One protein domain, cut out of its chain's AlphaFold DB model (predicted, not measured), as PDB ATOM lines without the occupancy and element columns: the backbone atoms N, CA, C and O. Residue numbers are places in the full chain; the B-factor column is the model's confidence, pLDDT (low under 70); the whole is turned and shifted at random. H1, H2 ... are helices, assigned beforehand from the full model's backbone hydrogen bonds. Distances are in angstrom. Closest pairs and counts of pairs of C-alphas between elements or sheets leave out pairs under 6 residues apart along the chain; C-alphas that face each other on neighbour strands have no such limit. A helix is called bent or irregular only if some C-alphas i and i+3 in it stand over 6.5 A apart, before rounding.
ATOM      1  N   MET A 256      30.749  -0.790  18.257       91.06
ATOM      2  CA  MET A 256      30.329  -1.093  19.626       91.06
ATOM      3  C   MET A 256      31.524  -1.426  20.526       91.06
ATOM      4  O   MET A 256      31.619  -0.916  21.647       91.06
ATOM      5  N   THR A 257      32.463  -2.232  20.027       91.75
ATOM      6  CA  THR A 257      33.697  -2.589  20.744       91.75
ATOM      7  C   THR A 257      34.587  -1.367  20.970       91.75
ATOM      8  O   THR A 257      35.103  -1.171  22.076       91.75
ATOM      9  N   ASP A 258      34.714  -0.497  19.969       93.00
ATOM     10  CA  ASP A 258      35.477   0.748  20.066       93.00
ATOM     11  C   ASP A 258      34.855   1.721  21.073       93.00
ATOM     12  O   ASP A 258      35.567   2.333  21.872       93.00
ATOM     13  N   LEU A 259      33.525   1.864  21.069       91.31
ATOM     14  CA  LEU A 259      32.799   2.699  22.029       91.31
ATOM     15  C   LEU A 259      32.978   2.193  23.461       91.31
ATOM     16  O   LEU A 259      33.241   2.988  24.366       91.31
ATOM     17  N   HIS A 260      32.873   0.881  23.672       93.12
ATOM     18  CA  HIS A 260      33.095   0.266  24.978       93.12
ATOM     19  C   HIS A 260      34.540   0.466  25.460       93.12
ATOM     20  O   HIS A 260      34.765   0.937  26.577       93.12
ATOM     21  N   SER A 261      35.513   0.211  24.585       93.44
ATOM     22  CA  SER A 261      36.937   0.381  24.887       93.44
ATOM     23  C   SER A 261      37.274   1.834  25.228       93.44
ATOM     24  O   SER A 261      37.973   2.087  26.205       93.44
ATOM     25  N   LYS A 262      36.728   2.810  24.487       93.44
ATOM     26  CA  LYS A 262      36.899   4.245  24.786       93.44
ATOM     27  C   LYS A 262      36.380   4.608  26.176       93.44
ATOM     28  O   LYS A 262      37.088   5.284  26.916       93.44
ATOM     29  N   ARG A 263      35.196   4.116  26.558       92.31
ATOM     30  CA  ARG A 263      34.626   4.347  27.898       92.31
ATOM     31  C   ARG A 263      35.510   3.758  28.997       92.31
ATOM     32  O   ARG A 263      35.783   4.438  29.982       92.31
ATOM     33  N   LEU A 264      35.988   2.524  28.832       94.25
ATOM     34  CA  LEU A 264      36.887   1.903  29.809       94.25
ATOM     35  C   LEU A 264      38.233   2.632  29.900       94.25
ATOM     36  O   LEU A 264      38.723   2.856  31.001       94.25
ATOM     37  N   LEU A 265      38.795   3.089  28.779       94.56
ATOM     38  CA  LEU A 265      40.016   3.902  28.781       94.56
ATOM     39  C   LEU A 265      39.818   5.248  29.494       94.56
ATOM     40  O   LEU A 265      40.716   5.708  30.195       94.56
ATOM     41  N   GLU A 266      38.655   5.886  29.346       92.88
ATOM     42  CA  GLU A 266      38.305   7.090  30.115       92.88
ATOM     43  C   GLU A 266      38.258   6.801  31.620       92.88
ATOM     44  O   GLU A 266      38.850   7.548  32.400       92.88
ATOM     45  N   LEU A 267      37.642   5.685  32.024       94.19
ATOM     46  CA  LEU A 267      37.637   5.240  33.419       94.19
ATOM     47  C   LEU A 267      39.059   4.986  33.936       94.19
ATOM     48  O   LEU A 267      39.403   5.457  35.017       94.19
ATOM     49  N   GLN A 268      39.899   4.291  33.166       94.81
ATOM     50  CA  GLN A 268      41.290   4.020  33.538       94.81
ATOM     51  C   GLN A 268      42.102   5.305  33.704       94.81
ATOM     52  O   GLN A 268      42.867   5.424  34.659       94.81
ATOM     53  N   ARG A 269      41.907   6.294  32.823       93.94
ATOM     54  CA  ARG A 269      42.562   7.608  32.936       93.94
ATOM     55  C   ARG A 269      42.165   8.324  34.223       93.94
ATOM     56  O   ARG A 269      43.048   8.811  34.922       93.94
ATOM     57  N   VAL A 270      40.872   8.348  34.554       93.38
ATOM     58  CA  VAL A 270      40.371   8.967  35.794       93.38
ATOM     59  C   VAL A 270      40.862   8.214  37.031       93.38
ATOM     60  O   VAL A 270      41.285   8.832  38.009       93.38
ATOM     61  N   ALA A 271      40.862   6.882  36.981       93.62
ATOM     62  CA  ALA A 271      41.394   6.035  38.041       93.62
ATOM     63  C   ALA A 271      42.890   6.296  38.278       93.62
ATOM     64  O   ALA A 271      43.314   6.428  39.423       93.62
ATOM     65  N   PHE A 272      43.679   6.432  37.207       93.56
ATOM     66  CA  PHE A 272      45.109   6.720  37.289       93.56
ATOM     67  C   PHE A 272      45.394   8.125  37.828       93.56
ATOM     68  O   PHE A 272      46.267   8.284  38.675       93.56
ATOM     69  N   SER A 273      44.667   9.142  37.352       93.38
ATOM     70  CA  SER A 273      44.940  10.538  37.710       93.38
ATOM     71  C   SER A 273      44.503  10.897  39.126       93.38
ATOM     72  O   SER A 273      45.173  11.685  39.787       93.38
ATOM     73  N   SER A 274      43.363  10.364  39.573       90.75
ATOM     74  CA  SER A 274      42.665  10.869  40.763       90.75
ATOM     75  C   SER A 274      42.551   9.845  41.894       90.75
ATOM     76  O   SER A 274      42.284  10.239  43.025       90.75
ATOM     77  N   PHE A 275      42.758   8.551  41.613       91.75
ATOM     78  CA  PHE A 275      42.538   7.441  42.556       91.75
ATOM     79  C   PHE A 275      43.677   6.407  42.520       91.75
ATOM     80  O   PHE A 275      43.452   5.205  42.685       91.75
ATOM     81  N   GLN A 276      44.914   6.859  42.284       85.12
ATOM     82  CA  GLN A 276      46.065   5.980  42.053       85.12
ATOM     83  C   GLN A 276      46.306   4.991  43.207       85.12
ATOM     84  O   GLN A 276      46.631   3.832  42.959       85.12
ATOM     85  N   SER A 277      46.102   5.409  44.459       84.56
ATOM     86  CA  SER A 277      46.295   4.567  45.648       84.56
ATOM     87  C   SER A 277      45.344   3.366  45.720       84.56
ATOM     88  O   SER A 277      45.765   2.285  46.122       84.56
ATOM     89  N   GLN A 278      44.080   3.529  45.323       87.12
ATOM     90  CA  GLN A 278      43.035   2.507  45.465       87.12
ATOM     91  C   GLN A 278      42.808   1.726  44.160       87.12
ATOM     92  O   GLN A 278      42.602   0.509  44.183       87.12
ATOM     93  N   LEU A 279      42.857   2.414  43.013       89.62
ATOM     94  CA  LEU A 279      42.485   1.880  41.698       89.62
ATOM     95  C   LEU A 279      43.670   1.638  40.753       89.62
ATOM     96  O   LEU A 279      43.440   1.342  39.580       89.62
ATOM     97  N   SER A 280      44.923   1.686  41.220       88.75
ATOM     98  CA  SER A 280      46.089   1.340  40.382       88.75
ATOM     99  C   SER A 280      45.935   0.003  39.627       88.75
ATOM    100  O   SER A 280      46.218  -0.011  38.427       88.75
ATOM    101  N   PRO A 281      45.412  -1.085  40.238       89.88
ATOM    102  CA  PRO A 281      45.183  -2.332  39.511       89.88
ATOM    103  C   PRO A 281      44.185  -2.198  38.355       89.88
ATOM    104  O   PRO A 281      44.389  -2.812  37.316       89.88
ATOM    105  N   LEU A 282      43.131  -1.388  38.507       91.06
ATOM    106  CA  LEU A 282      42.148  -1.146  37.444       91.06
ATOM    107  C   LEU A 282      42.748  -0.273  36.334       91.06
ATOM    108  O   LEU A 282      42.569  -0.550  35.150       91.06
ATOM    109  N   ALA A 283      43.486   0.769  36.721       91.81
ATOM    110  CA  ALA A 283      44.080   1.734  35.804       91.81
ATOM    111  C   ALA A 283      45.121   1.117  34.854       91.81
ATOM    112  O   ALA A 283      45.261   1.583  33.728       91.81
ATOM    113  N   LEU A 284      45.841   0.083  35.304       92.31
ATOM    114  CA  LEU A 284      46.927  -0.560  34.551       92.31
ATOM    115  C   LEU A 284      46.534  -1.908  33.921       92.31
ATOM    116  O   LEU A 284      47.331  -2.493  33.187       92.31
ATOM    117  N   ALA A 285      45.339  -2.422  34.213       92.31
ATOM    118  CA  ALA A 285      44.873  -3.694  33.674       92.31
ATOM    119  C   ALA A 285      44.565  -3.621  32.170       92.31
ATOM    120  O   ALA A 285      44.288  -2.566  31.600       92.31
ATOM    121  N   ASN A 286      44.551  -4.782  31.518       92.69
ATOM    122  CA  ASN A 286      44.001  -4.902  30.176       92.69
ATOM    123  C   ASN A 286      42.471  -4.749  30.211       92.69
ATOM    124  O   ASN A 286      41.814  -5.229  31.132       92.69
ATOM    125  N   ILE A 287      41.897  -4.163  29.156       90.75
ATOM    126  CA  ILE A 287      40.449  -3.907  29.031       90.75
ATOM    127  C   ILE A 287      39.626  -5.184  29.286       90.75
ATOM    128  O   ILE A 287      38.670  -5.168  30.054       90.75
ATOM    129  N   GLY A 288      40.060  -6.326  28.736       88.31
ATOM    130  CA  GLY A 288      39.378  -7.613  28.916       88.31
ATOM    131  C   GLY A 288      39.348  -8.157  30.355       88.31
ATOM    132  O   GLY A 288      38.550  -9.046  30.643       88.31
ATOM    133  N   ALA A 289      40.190  -7.652  31.263       89.38
ATOM    134  CA  ALA A 289      40.149  -8.007  32.687       89.38
ATOM    135  C   ALA A 289      39.242  -7.081  33.515       89.38
ATOM    136  O   ALA A 289      38.878  -7.440  34.629       89.38
ATOM    137  N   ILE A 290      38.860  -5.917  32.977       91.06
ATOM    138  CA  ILE A 290      38.041  -4.902  33.665       91.06
ATOM    139  C   ILE A 290      36.674  -4.685  33.004       91.06
ATOM    140  O   ILE A 290      35.989  -3.715  33.295       91.06
ATOM    141  N   GLU A 291      36.265  -5.582  32.107       92.81
ATOM    142  CA  GLU A 291      34.973  -5.501  31.413       92.81
ATOM    143  C   GLU A 291      33.884  -6.363  32.084       92.81
ATOM    144  O   GLU A 291      32.692  -6.189  31.829       92.81
ATOM    145  N   ARG A 292      34.260  -7.321  32.940       92.81
ATOM    146  CA  ARG A 292      33.298  -8.215  33.599       92.81
ATOM    147  C   ARG A 292      32.725  -7.551  34.838       92.81
ATOM    148  O   ARG A 292      33.459  -7.025  35.668       92.81
ATOM    149  N   ARG A 293      31.414  -7.704  35.015       93.12
ATOM    150  CA  ARG A 293      30.672  -7.198  36.171       93.12
ATOM    151  C   ARG A 293      31.327  -7.525  37.520       93.12
ATOM    152  O   ARG A 293      31.580  -6.619  38.301       93.12
ATOM    153  N   VAL A 294      31.663  -8.796  37.750       93.31
ATOM    154  CA  VAL A 294      32.275  -9.263  39.010       93.31
ATOM    155  C   VAL A 294      33.623  -8.586  39.279       93.31
ATOM    156  O   VAL A 294      33.960  -8.309  40.427       93.31
ATOM    157  N   ASP A 295      34.404  -8.319  38.233       92.12
ATOM    158  CA  ASP A 295      35.718  -7.696  38.371       92.12
ATOM    159  C   ASP A 295      35.581  -6.185  38.628       92.12
ATOM    160  O   ASP A 295      36.253  -5.650  39.509       92.12
ATOM    161  N   LEU A 296      34.639  -5.513  37.956       93.25
ATOM    162  CA  LEU A 296      34.290  -4.111  38.215       93.25
ATOM    163  C   LEU A 296      33.802  -3.889  39.654       93.25
ATOM    164  O   LEU A 296      34.312  -3.001  40.337       93.25
ATOM    165  N   GLU A 297      32.872  -4.720  40.138       94.00
ATOM    166  CA  GLU A 297      32.361  -4.664  41.518       94.00
ATOM    167  C   GLU A 297      33.512  -4.761  42.532       94.00
ATOM    168  O   GLU A 297      33.663  -3.890  43.387       94.00
ATOM    169  N   ARG A 298      34.418  -5.735  42.356       93.12
ATOM    170  CA  ARG A 298      35.604  -5.913  43.217       93.12
ATOM    171  C   ARG A 298      36.538  -4.706  43.244       93.12
ATOM    172  O   ARG A 298      37.226  -4.491  44.244       93.12
ATOM    173  N   HIS A 299      36.649  -3.969  42.141       92.25
ATOM    174  CA  HIS A 299      37.476  -2.767  42.089       92.25
ATOM    175  C   HIS A 299      36.801  -1.585  42.787       92.25
ATOM    176  O   HIS A 299      37.457  -0.904  43.575       92.25
ATOM    177  N   PHE A 300      35.509  -1.361  42.536       93.50
ATOM    178  CA  PHE A 300      34.766  -0.250  43.133       93.50
ATOM    179  C   PHE A 300      34.496  -0.444  44.627       93.50
ATOM    180  O   PHE A 300      34.492   0.536  45.371       93.50
ATOM    181  N   ASP A 301      34.389  -1.688  45.099       92.12
ATOM    182  CA  ASP A 301      34.217  -2.004  46.521       92.12
ATOM    183  C   ASP A 301      35.376  -1.530  47.410       92.12
ATOM    184  O   ASP A 301      35.199  -1.393  48.619       92.12
ATOM    185  N   LYS A 302      36.553  -1.244  46.840       91.56
ATOM    186  CA  LYS A 302      37.720  -0.752  47.592       91.56
ATOM    187  C   LYS A 302      37.643   0.731  47.955       91.56
ATOM    188  O   LYS A 302      38.423   1.175  48.792       91.56
ATOM    189  N   LEU A 303      36.769   1.490  47.301       92.69
ATOM    190  CA  LEU A 303      36.650   2.937  47.482       92.69
ATOM    191  C   LEU A 303      35.777   3.275  48.692       92.69
ATOM    192  O   LEU A 303      34.816   2.556  48.976       92.69
ATOM    193  N   SER A 304      36.051   4.385  49.379       92.88
ATOM    194  CA  SER A 304      35.116   4.937  50.372       92.88
ATOM    195  C   SER A 304      33.857   5.510  49.701       92.88
ATOM    196  O   SER A 304      33.816   5.702  48.482       92.88
ATOM    197  N   ASP A 305      32.810   5.793  50.476       91.44
ATOM    198  CA  ASP A 305      31.570   6.367  49.936       91.44
ATOM    199  C   ASP A 305      31.807   7.772  49.343       91.44
ATOM    200  O   ASP A 305      31.289   8.099  48.274       91.44
ATOM    201  N   GLU A 306      32.669   8.582  49.965       90.94
ATOM    202  CA  GLU A 306      33.065   9.902  49.458       90.94
ATOM    203  C   GLU A 306      33.884   9.799  48.167       90.94
ATOM    204  O   GLU A 306      33.738  10.623  47.257       90.94
ATOM    205  N   GLU A 307      34.752   8.790  48.073       92.44
ATOM    206  CA  GLU A 307      35.545   8.517  46.876       92.44
ATOM    207  C   GLU A 307      34.663   8.056  45.710       92.44
ATOM    208  O   GLU A 307      34.858   8.524  44.588       92.44
ATOM    209  N   LEU A 308      33.654   7.214  45.968       92.69
ATOM    210  CA  LEU A 308      32.668   6.792  44.965       92.69
ATOM    211  C   LEU A 308      31.860   7.977  44.432       92.69
ATOM    212  O   LEU A 308      31.719   8.133  43.218       92.69
ATOM    213  N   ILE A 309      31.373   8.846  45.322       92.00
ATOM    214  CA  ILE A 309      30.657  10.067  44.931       92.00
ATOM    215  C   ILE A 309      31.562  10.948  44.063       92.00
ATOM    216  O   ILE A 309      31.144  11.404  42.996       92.00
ATOM    217  N   ARG A 310      32.821  11.146  44.474       92.25
ATOM    218  CA  ARG A 310      33.797  11.942  43.719       92.25
ATOM    219  C   ARG A 310      34.086  11.339  42.343       92.25
ATOM    220  O   ARG A 310      34.142  12.077  41.361       92.25
ATOM    221  N   LEU A 311      34.248  10.018  42.255       92.88
ATOM    222  CA  LEU A 311      34.465   9.312  40.993       92.88
ATOM    223  C   LEU A 311      33.284   9.534  40.041       92.88
ATOM    224  O   LEU A 311      33.485   9.951  38.901       92.88
ATOM    225  N   CYS A 312      32.057   9.342  40.526       91.81
ATOM    226  CA  CYS A 312      30.843   9.597  39.759       91.81
ATOM    227  C   CYS A 312      30.763  11.052  39.271       91.81
ATOM    228  O   CYS A 312      30.498  11.282  38.094       91.81
ATOM    229  N   GLN A 313      31.067  12.033  40.127       90.38
ATOM    230  CA  GLN A 313      31.060  13.453  39.754       90.38
ATOM    231  C   GLN A 313      32.067  13.779  38.640       90.38
ATOM    232  O   GLN A 313      31.711  14.477  37.688       90.38
ATOM    233  N   ILE A 314      33.295  13.246  38.715       91.38
ATOM    234  CA  ILE A 314      34.327  13.440  37.678       91.38
ATOM    235  C   ILE A 314      33.884  12.825  36.345       91.38
ATOM    236  O   ILE A 314      34.081  13.424  35.288       91.38
ATOM    237  N   LEU A 315      33.245  11.655  36.395       90.56
ATOM    238  CA  LEU A 315      32.713  10.955  35.222       90.56
ATOM    239  C   LEU A 315      31.404  11.565  34.688       90.56
ATOM    240  O   LEU A 315      30.874  11.106  33.675       90.56
ATOM    241  N   GLY A 316      30.879  12.602  35.347       89.56
ATOM    242  CA  GLY A 316      29.632  13.260  34.972       89.56
ATOM    243  C   GLY A 316      28.384  12.414  35.232       89.56
ATOM    244  O   GLY A 316      27.388  12.585  34.537       89.56
ATOM    245  N   LEU A 317      28.439  11.505  36.204       90.69
ATOM    246  CA  LEU A 317      27.333  10.650  36.627       90.69
ATOM    247  C   LEU A 317      26.569  11.295  37.778       90.69
ATOM    248  O   LEU A 317      27.158  11.871  38.697       90.69
ATOM    249  N   ARG A 318      25.244  11.170  37.744       89.44
ATOM    250  CA  ARG A 318      24.371  11.698  38.788       89.44
ATOM    251  C   ARG A 318      24.483  10.856  40.063       89.44
ATOM    252  O   ARG A 318      24.256   9.651  40.029       89.44
ATOM    253  N   THR A 319      24.803  11.497  41.189       87.56
ATOM    254  CA  THR A 319      24.970  10.850  42.513       87.56
ATOM    255  C   THR A 319      23.751  10.984  43.428       87.56
ATOM    256  O   THR A 319      23.800  10.580  44.587       87.56
ATOM    257  N   GLN A 320      22.669  11.574  42.925       86.75
ATOM    258  CA  GLN A 320      21.405  11.795  43.631       86.75
ATOM    259  C   GLN A 320      20.272  11.185  42.805       86.75
ATOM    260  O   GLN A 320      20.351  11.166  41.571       86.75
ATOM    261  N   LYS A 321      19.219  10.686  43.458       84.44
ATOM    262  CA  LYS A 321      18.027  10.251  42.720       84.44
ATOM    263  C   LYS A 321      17.292  11.465  42.157       84.44
ATOM    264  O   LYS A 321      17.367  12.560  42.700       84.44
ATOM    265  N   VAL A 322      16.552  11.259  41.071       87.56
ATOM    266  CA  VAL A 322      15.771  12.329  40.435       87.56
ATOM    267  C   VAL A 322      14.674  12.901  41.344       87.56
ATOM    268  O   VAL A 322      14.326  14.066  41.203       87.56
ATOM    269  N   ASN A 323      14.141  12.103  42.269       83.38
ATOM    270  CA  ASN A 323      13.040  12.492  43.148       83.38
ATOM    271  C   ASN A 323      13.470  13.166  44.458       83.38
ATOM    272  O   ASN A 323      12.650  13.783  45.131       83.38
ATOM    273  N   LYS A 324      14.746  13.049  44.833       80.50
ATOM    274  CA  LYS A 324      15.267  13.502  46.124       80.50
ATOM    275  C   LYS A 324      16.471  14.401  45.910       80.50
ATOM    276  O   LYS A 324      17.611  13.939  45.877       80.50
ATOM    277  N   ASP A 325      16.204  15.692  45.765       69.69
ATOM    278  CA  ASP A 325      17.258  16.692  45.651       69.69
ATOM    279  C   ASP A 325      18.003  16.827  46.990       69.69
ATOM    280  O   ASP A 325      17.402  17.070  48.035       69.69
ATOM    281  N   GLY A 326      19.329  16.671  46.963       67.94
ATOM    282  CA  GLY A 326      20.193  16.859  48.134       67.94
ATOM    283  C   GLY A 326      20.424  15.625  49.016       67.94
ATOM    284  O   GLY A 326      21.295  15.682  49.881       67.94
ATOM    285  N   GLU A 327      19.736  14.502  48.783       75.75
ATOM    286  CA  GLU A 327      20.019  13.232  49.472       75.75
ATOM    287  C   GLU A 327      20.996  12.370  48.659       75.75
ATOM    288  O   GLU A 327      20.760  12.046  47.491       75.75
ATOM    289  N   ASN A 328      22.104  11.965  49.289       75.75
ATOM    290  CA  ASN A 328      23.040  11.028  48.674       75.75
ATOM    291  C   ASN A 328      22.423   9.627  48.601       75.75
ATOM    292  O   ASN A 328      21.796   9.144  49.545       75.75
ATOM    293  N   VAL A 329      22.633   8.964  47.467       84.19
ATOM    294  CA  VAL A 329      22.174   7.590  47.246       84.19
ATOM    295  C   VAL A 329      23.045   6.573  47.981       84.19
ATOM    296  O   VAL A 329      24.186   6.848  48.346       84.19
ATOM    297  N   SER A 330      22.506   5.371  48.184       90.06
ATOM    298  CA  SER A 330      23.229   4.294  48.858       90.06
ATOM    299  C   SER A 330      24.471   3.855  48.075       90.06
ATOM    300  O   SER A 330      24.507   3.902  46.843       90.06
ATOM    301  N   ARG A 331      25.474   3.327  48.788       92.88
ATOM    302  CA  ARG A 331      26.686   2.741  48.191       92.88
ATOM    303  C   ARG A 331      26.370   1.717  47.095       92.88
ATOM    304  O   ARG A 331      26.939   1.777  46.010       92.88
ATOM    305  N   LYS A 332      25.407   0.819  47.354       92.94
ATOM    306  CA  LYS A 332      24.942  -0.194  46.388       92.94
ATOM    307  C   LYS A 332      24.448   0.449  45.088       92.94
ATOM    308  O   LYS A 332      24.735  -0.060  44.011       92.94
ATOM    309  N   PHE A 333      23.745   1.578  45.183       93.06
ATOM    310  CA  PHE A 333      23.254   2.314  44.022       93.06
ATOM    311  C   PHE A 333      24.398   2.935  43.211       93.06
ATOM    312  O   PHE A 333      24.416   2.790  41.993       93.06
ATOM    313  N   LEU A 334      25.386   3.562  43.862       93.75
ATOM    314  CA  LEU A 334      26.556   4.136  43.176       93.75
ATOM    315  C   LEU A 334      27.368   3.076  42.424       93.75
ATOM    316  O   LEU A 334      27.742   3.289  41.270       93.75
ATOM    317  N   ILE A 335      27.609   1.930  43.065       94.81
ATOM    318  CA  ILE A 335      28.321   0.812  42.438       94.81
ATOM    319  C   ILE A 335      27.523   0.288  41.245       94.81
ATOM    320  O   ILE A 335      28.099   0.101  40.176       94.81
ATOM    321  N   GLU A 336      26.203   0.129  41.375       94.94
ATOM    322  CA  GLU A 336      25.359  -0.318  40.263       94.94
ATOM    323  C   GLU A 336      25.412   0.638  39.066       94.94
ATOM    324  O   GLU A 336      25.505   0.167  37.937       94.94
ATOM    325  N   ILE A 337      25.408   1.963  39.277       93.94
ATOM    326  CA  ILE A 337      25.560   2.943  38.183       93.94
ATOM    327  C   ILE A 337      26.878   2.708  37.439       93.94
ATOM    328  O   ILE A 337      26.893   2.627  36.207       93.94
ATOM    329  N   LEU A 338      27.987   2.607  38.178       94.31
ATOM    330  CA  LEU A 338      29.316   2.424  37.595       94.31
ATOM    331  C   LEU A 338      29.398   1.097  36.834       94.31
ATOM    332  O   LEU A 338      29.793   1.069  35.670       94.31
ATOM    333  N   VAL A 339      28.966   0.005  37.456       94.81
ATOM    334  CA  VAL A 339      28.988  -1.333  36.857       94.81
ATOM    335  C   VAL A 339      28.107  -1.384  35.610       94.81
ATOM    336  O   VAL A 339      28.588  -1.768  34.549       94.81
ATOM    337  N   SER A 340      26.863  -0.911  35.694       92.25
ATOM    338  CA  SER A 340      25.924  -0.820  34.567       92.25
ATOM    339  C   SER A 340      26.518  -0.054  33.376       92.25
ATOM    340  O   SER A 340      26.314  -0.420  32.219       92.25
ATOM    341  N   ARG A 341      27.294   1.004  33.631       91.19
ATOM    342  CA  ARG A 341      27.889   1.827  32.572       91.19
ATOM    343  C   ARG A 341      29.094   1.175  31.889       91.19
ATOM    344  O   ARG A 341      29.291   1.393  30.689       91.19
ATOM    345  N   TYR A 342      29.906   0.436  32.645       93.31
ATOM    346  CA  TYR A 342      31.208  -0.076  32.201       93.31
ATOM    347  C   TYR A 342      31.250  -1.583  31.943       93.31
ATOM    348  O   TYR A 342      32.233  -2.055  31.381       93.31
ATOM    349  N   GLU A 343      30.221  -2.345  32.313       93.25
ATOM    350  CA  GLU A 343      30.168  -3.779  32.032       93.25
ATOM    351  C   GLU A 343      30.104  -4.067  30.524       93.25
ATOM    352  O   GLU A 343      29.489  -3.338  29.736       93.25
ATOM    353  N   LYS A 344      30.731  -5.173  30.115       90.00
ATOM    354  CA  LYS A 344      30.625  -5.679  28.753       90.00
ATOM    355  C   LYS A 344      29.189  -6.086  28.477       90.00
ATOM    356  O   LYS A 344      28.600  -6.905  29.183       90.00
ATOM    357  N   ARG A 345      28.651  -5.565  27.386       83.56
ATOM    358  CA  ARG A 345      27.343  -5.956  26.882       83.56
ATOM    359  C   ARG A 345      27.439  -7.235  26.046       83.56
ATOM    360  O   ARG A 345      28.416  -7.456  25.337       83.56
ATOM    361  N   THR A 346      26.392  -8.051  26.094       80.44
ATOM    362  CA  THR A 346      26.163  -9.136  25.132       80.44
ATOM    363  C   THR A 346      25.600  -8.569  23.827       80.44
ATOM    364  O   THR A 346      24.603  -7.835  23.866       80.44
TER     365      THR A 346
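AT A GLANCE: This is residues 256 to 346 of the 683 residues of the protein "Aquarius_N domain-containing protein" of Basidiobolus meristosporus CBS 931.73 (UniProt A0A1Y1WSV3). A long helix, H1, and the short H2 folded back along it as a helical hairpin make one side of the domain; on the other side H3 and H4 both pack on H5, and the end of H5 reaches H1. The long link between H4 and H5, residues 315 to 330, loops away from the helices and forms one end of the longest axis. The printed part has 91 residues with five named helices, in the order H1, H2, H3, H4, H5, and no named strand. The class is all helix, with 58 of the residues in helices. The whole is compact, with a radius of gyration of the C-alphas of 12.8 A and spans of 37 by 31 by 21 A.

HOW THE PARTS SIT: H1, residues 256 to 274, touches H2, residues 276 to 284, with residues 267 to 272 alone; the closest C-alphas, of Gln 268 and Ala 283, are 4.3 A apart. The two form a helical hairpin at a shallow tilt of 28 degrees, opposite ways. H2 is irregular: C-alphas 278 and 281 are 8.0 A apart. The hub is H5, residues 331 to 342, which touches three helices. H1 and H5 only just touch, with 3 pairs of C-alphas within 8 A, the closest those of Leu 264 and Tyr 342, 6.5 A apart; of H5, residue 342 alone takes part, and of H1, residues 260 to 264 alone. H3, residues 293 to 300, touches H5 at a steep tilt of 56 degrees, opposite ways; the closest C-alphas, of Leu 296 and Val 339, are 6.1 A apart. H4, residues 305 to 314, touches H5 and runs the same way at a shallow tilt of 35.0 degrees, only just short of steep; the closest C-alphas, of Asp 305 and Arg 331, are 6.3 A apart. The helix packing is part aligned, part crossed, with two of the four touching pairs at a shallow tilt. H1 and H3 are apart. Every O i to N i+4 pair is within hydrogen-bond range in H1, H3, H4 and H5; in H2 it is 3 of 5.

IN THESE COORDINATES: H1 begins at C-alpha 256, (30.329, -1.093, 19.626), and is 27.2 A long. H5, 16.9 A long, ends at C-alpha 342, (31.208, -0.076, 32.201). H4 measures 14.4 A, H3 10.7 A and H2 10.0 A.

THE WHOLE: The two C-alphas farthest apart, of Asn 286 and Asn 323, are 37.8 A apart. The printed part has no cut. The links H1 to H2 and H3 to H4 are tight, H2 to H3 is short, and H4 to H5 is long, with 16 residues. The mean pLDDT of the printed part is 90.4, and residues 325 to 326 are under 70.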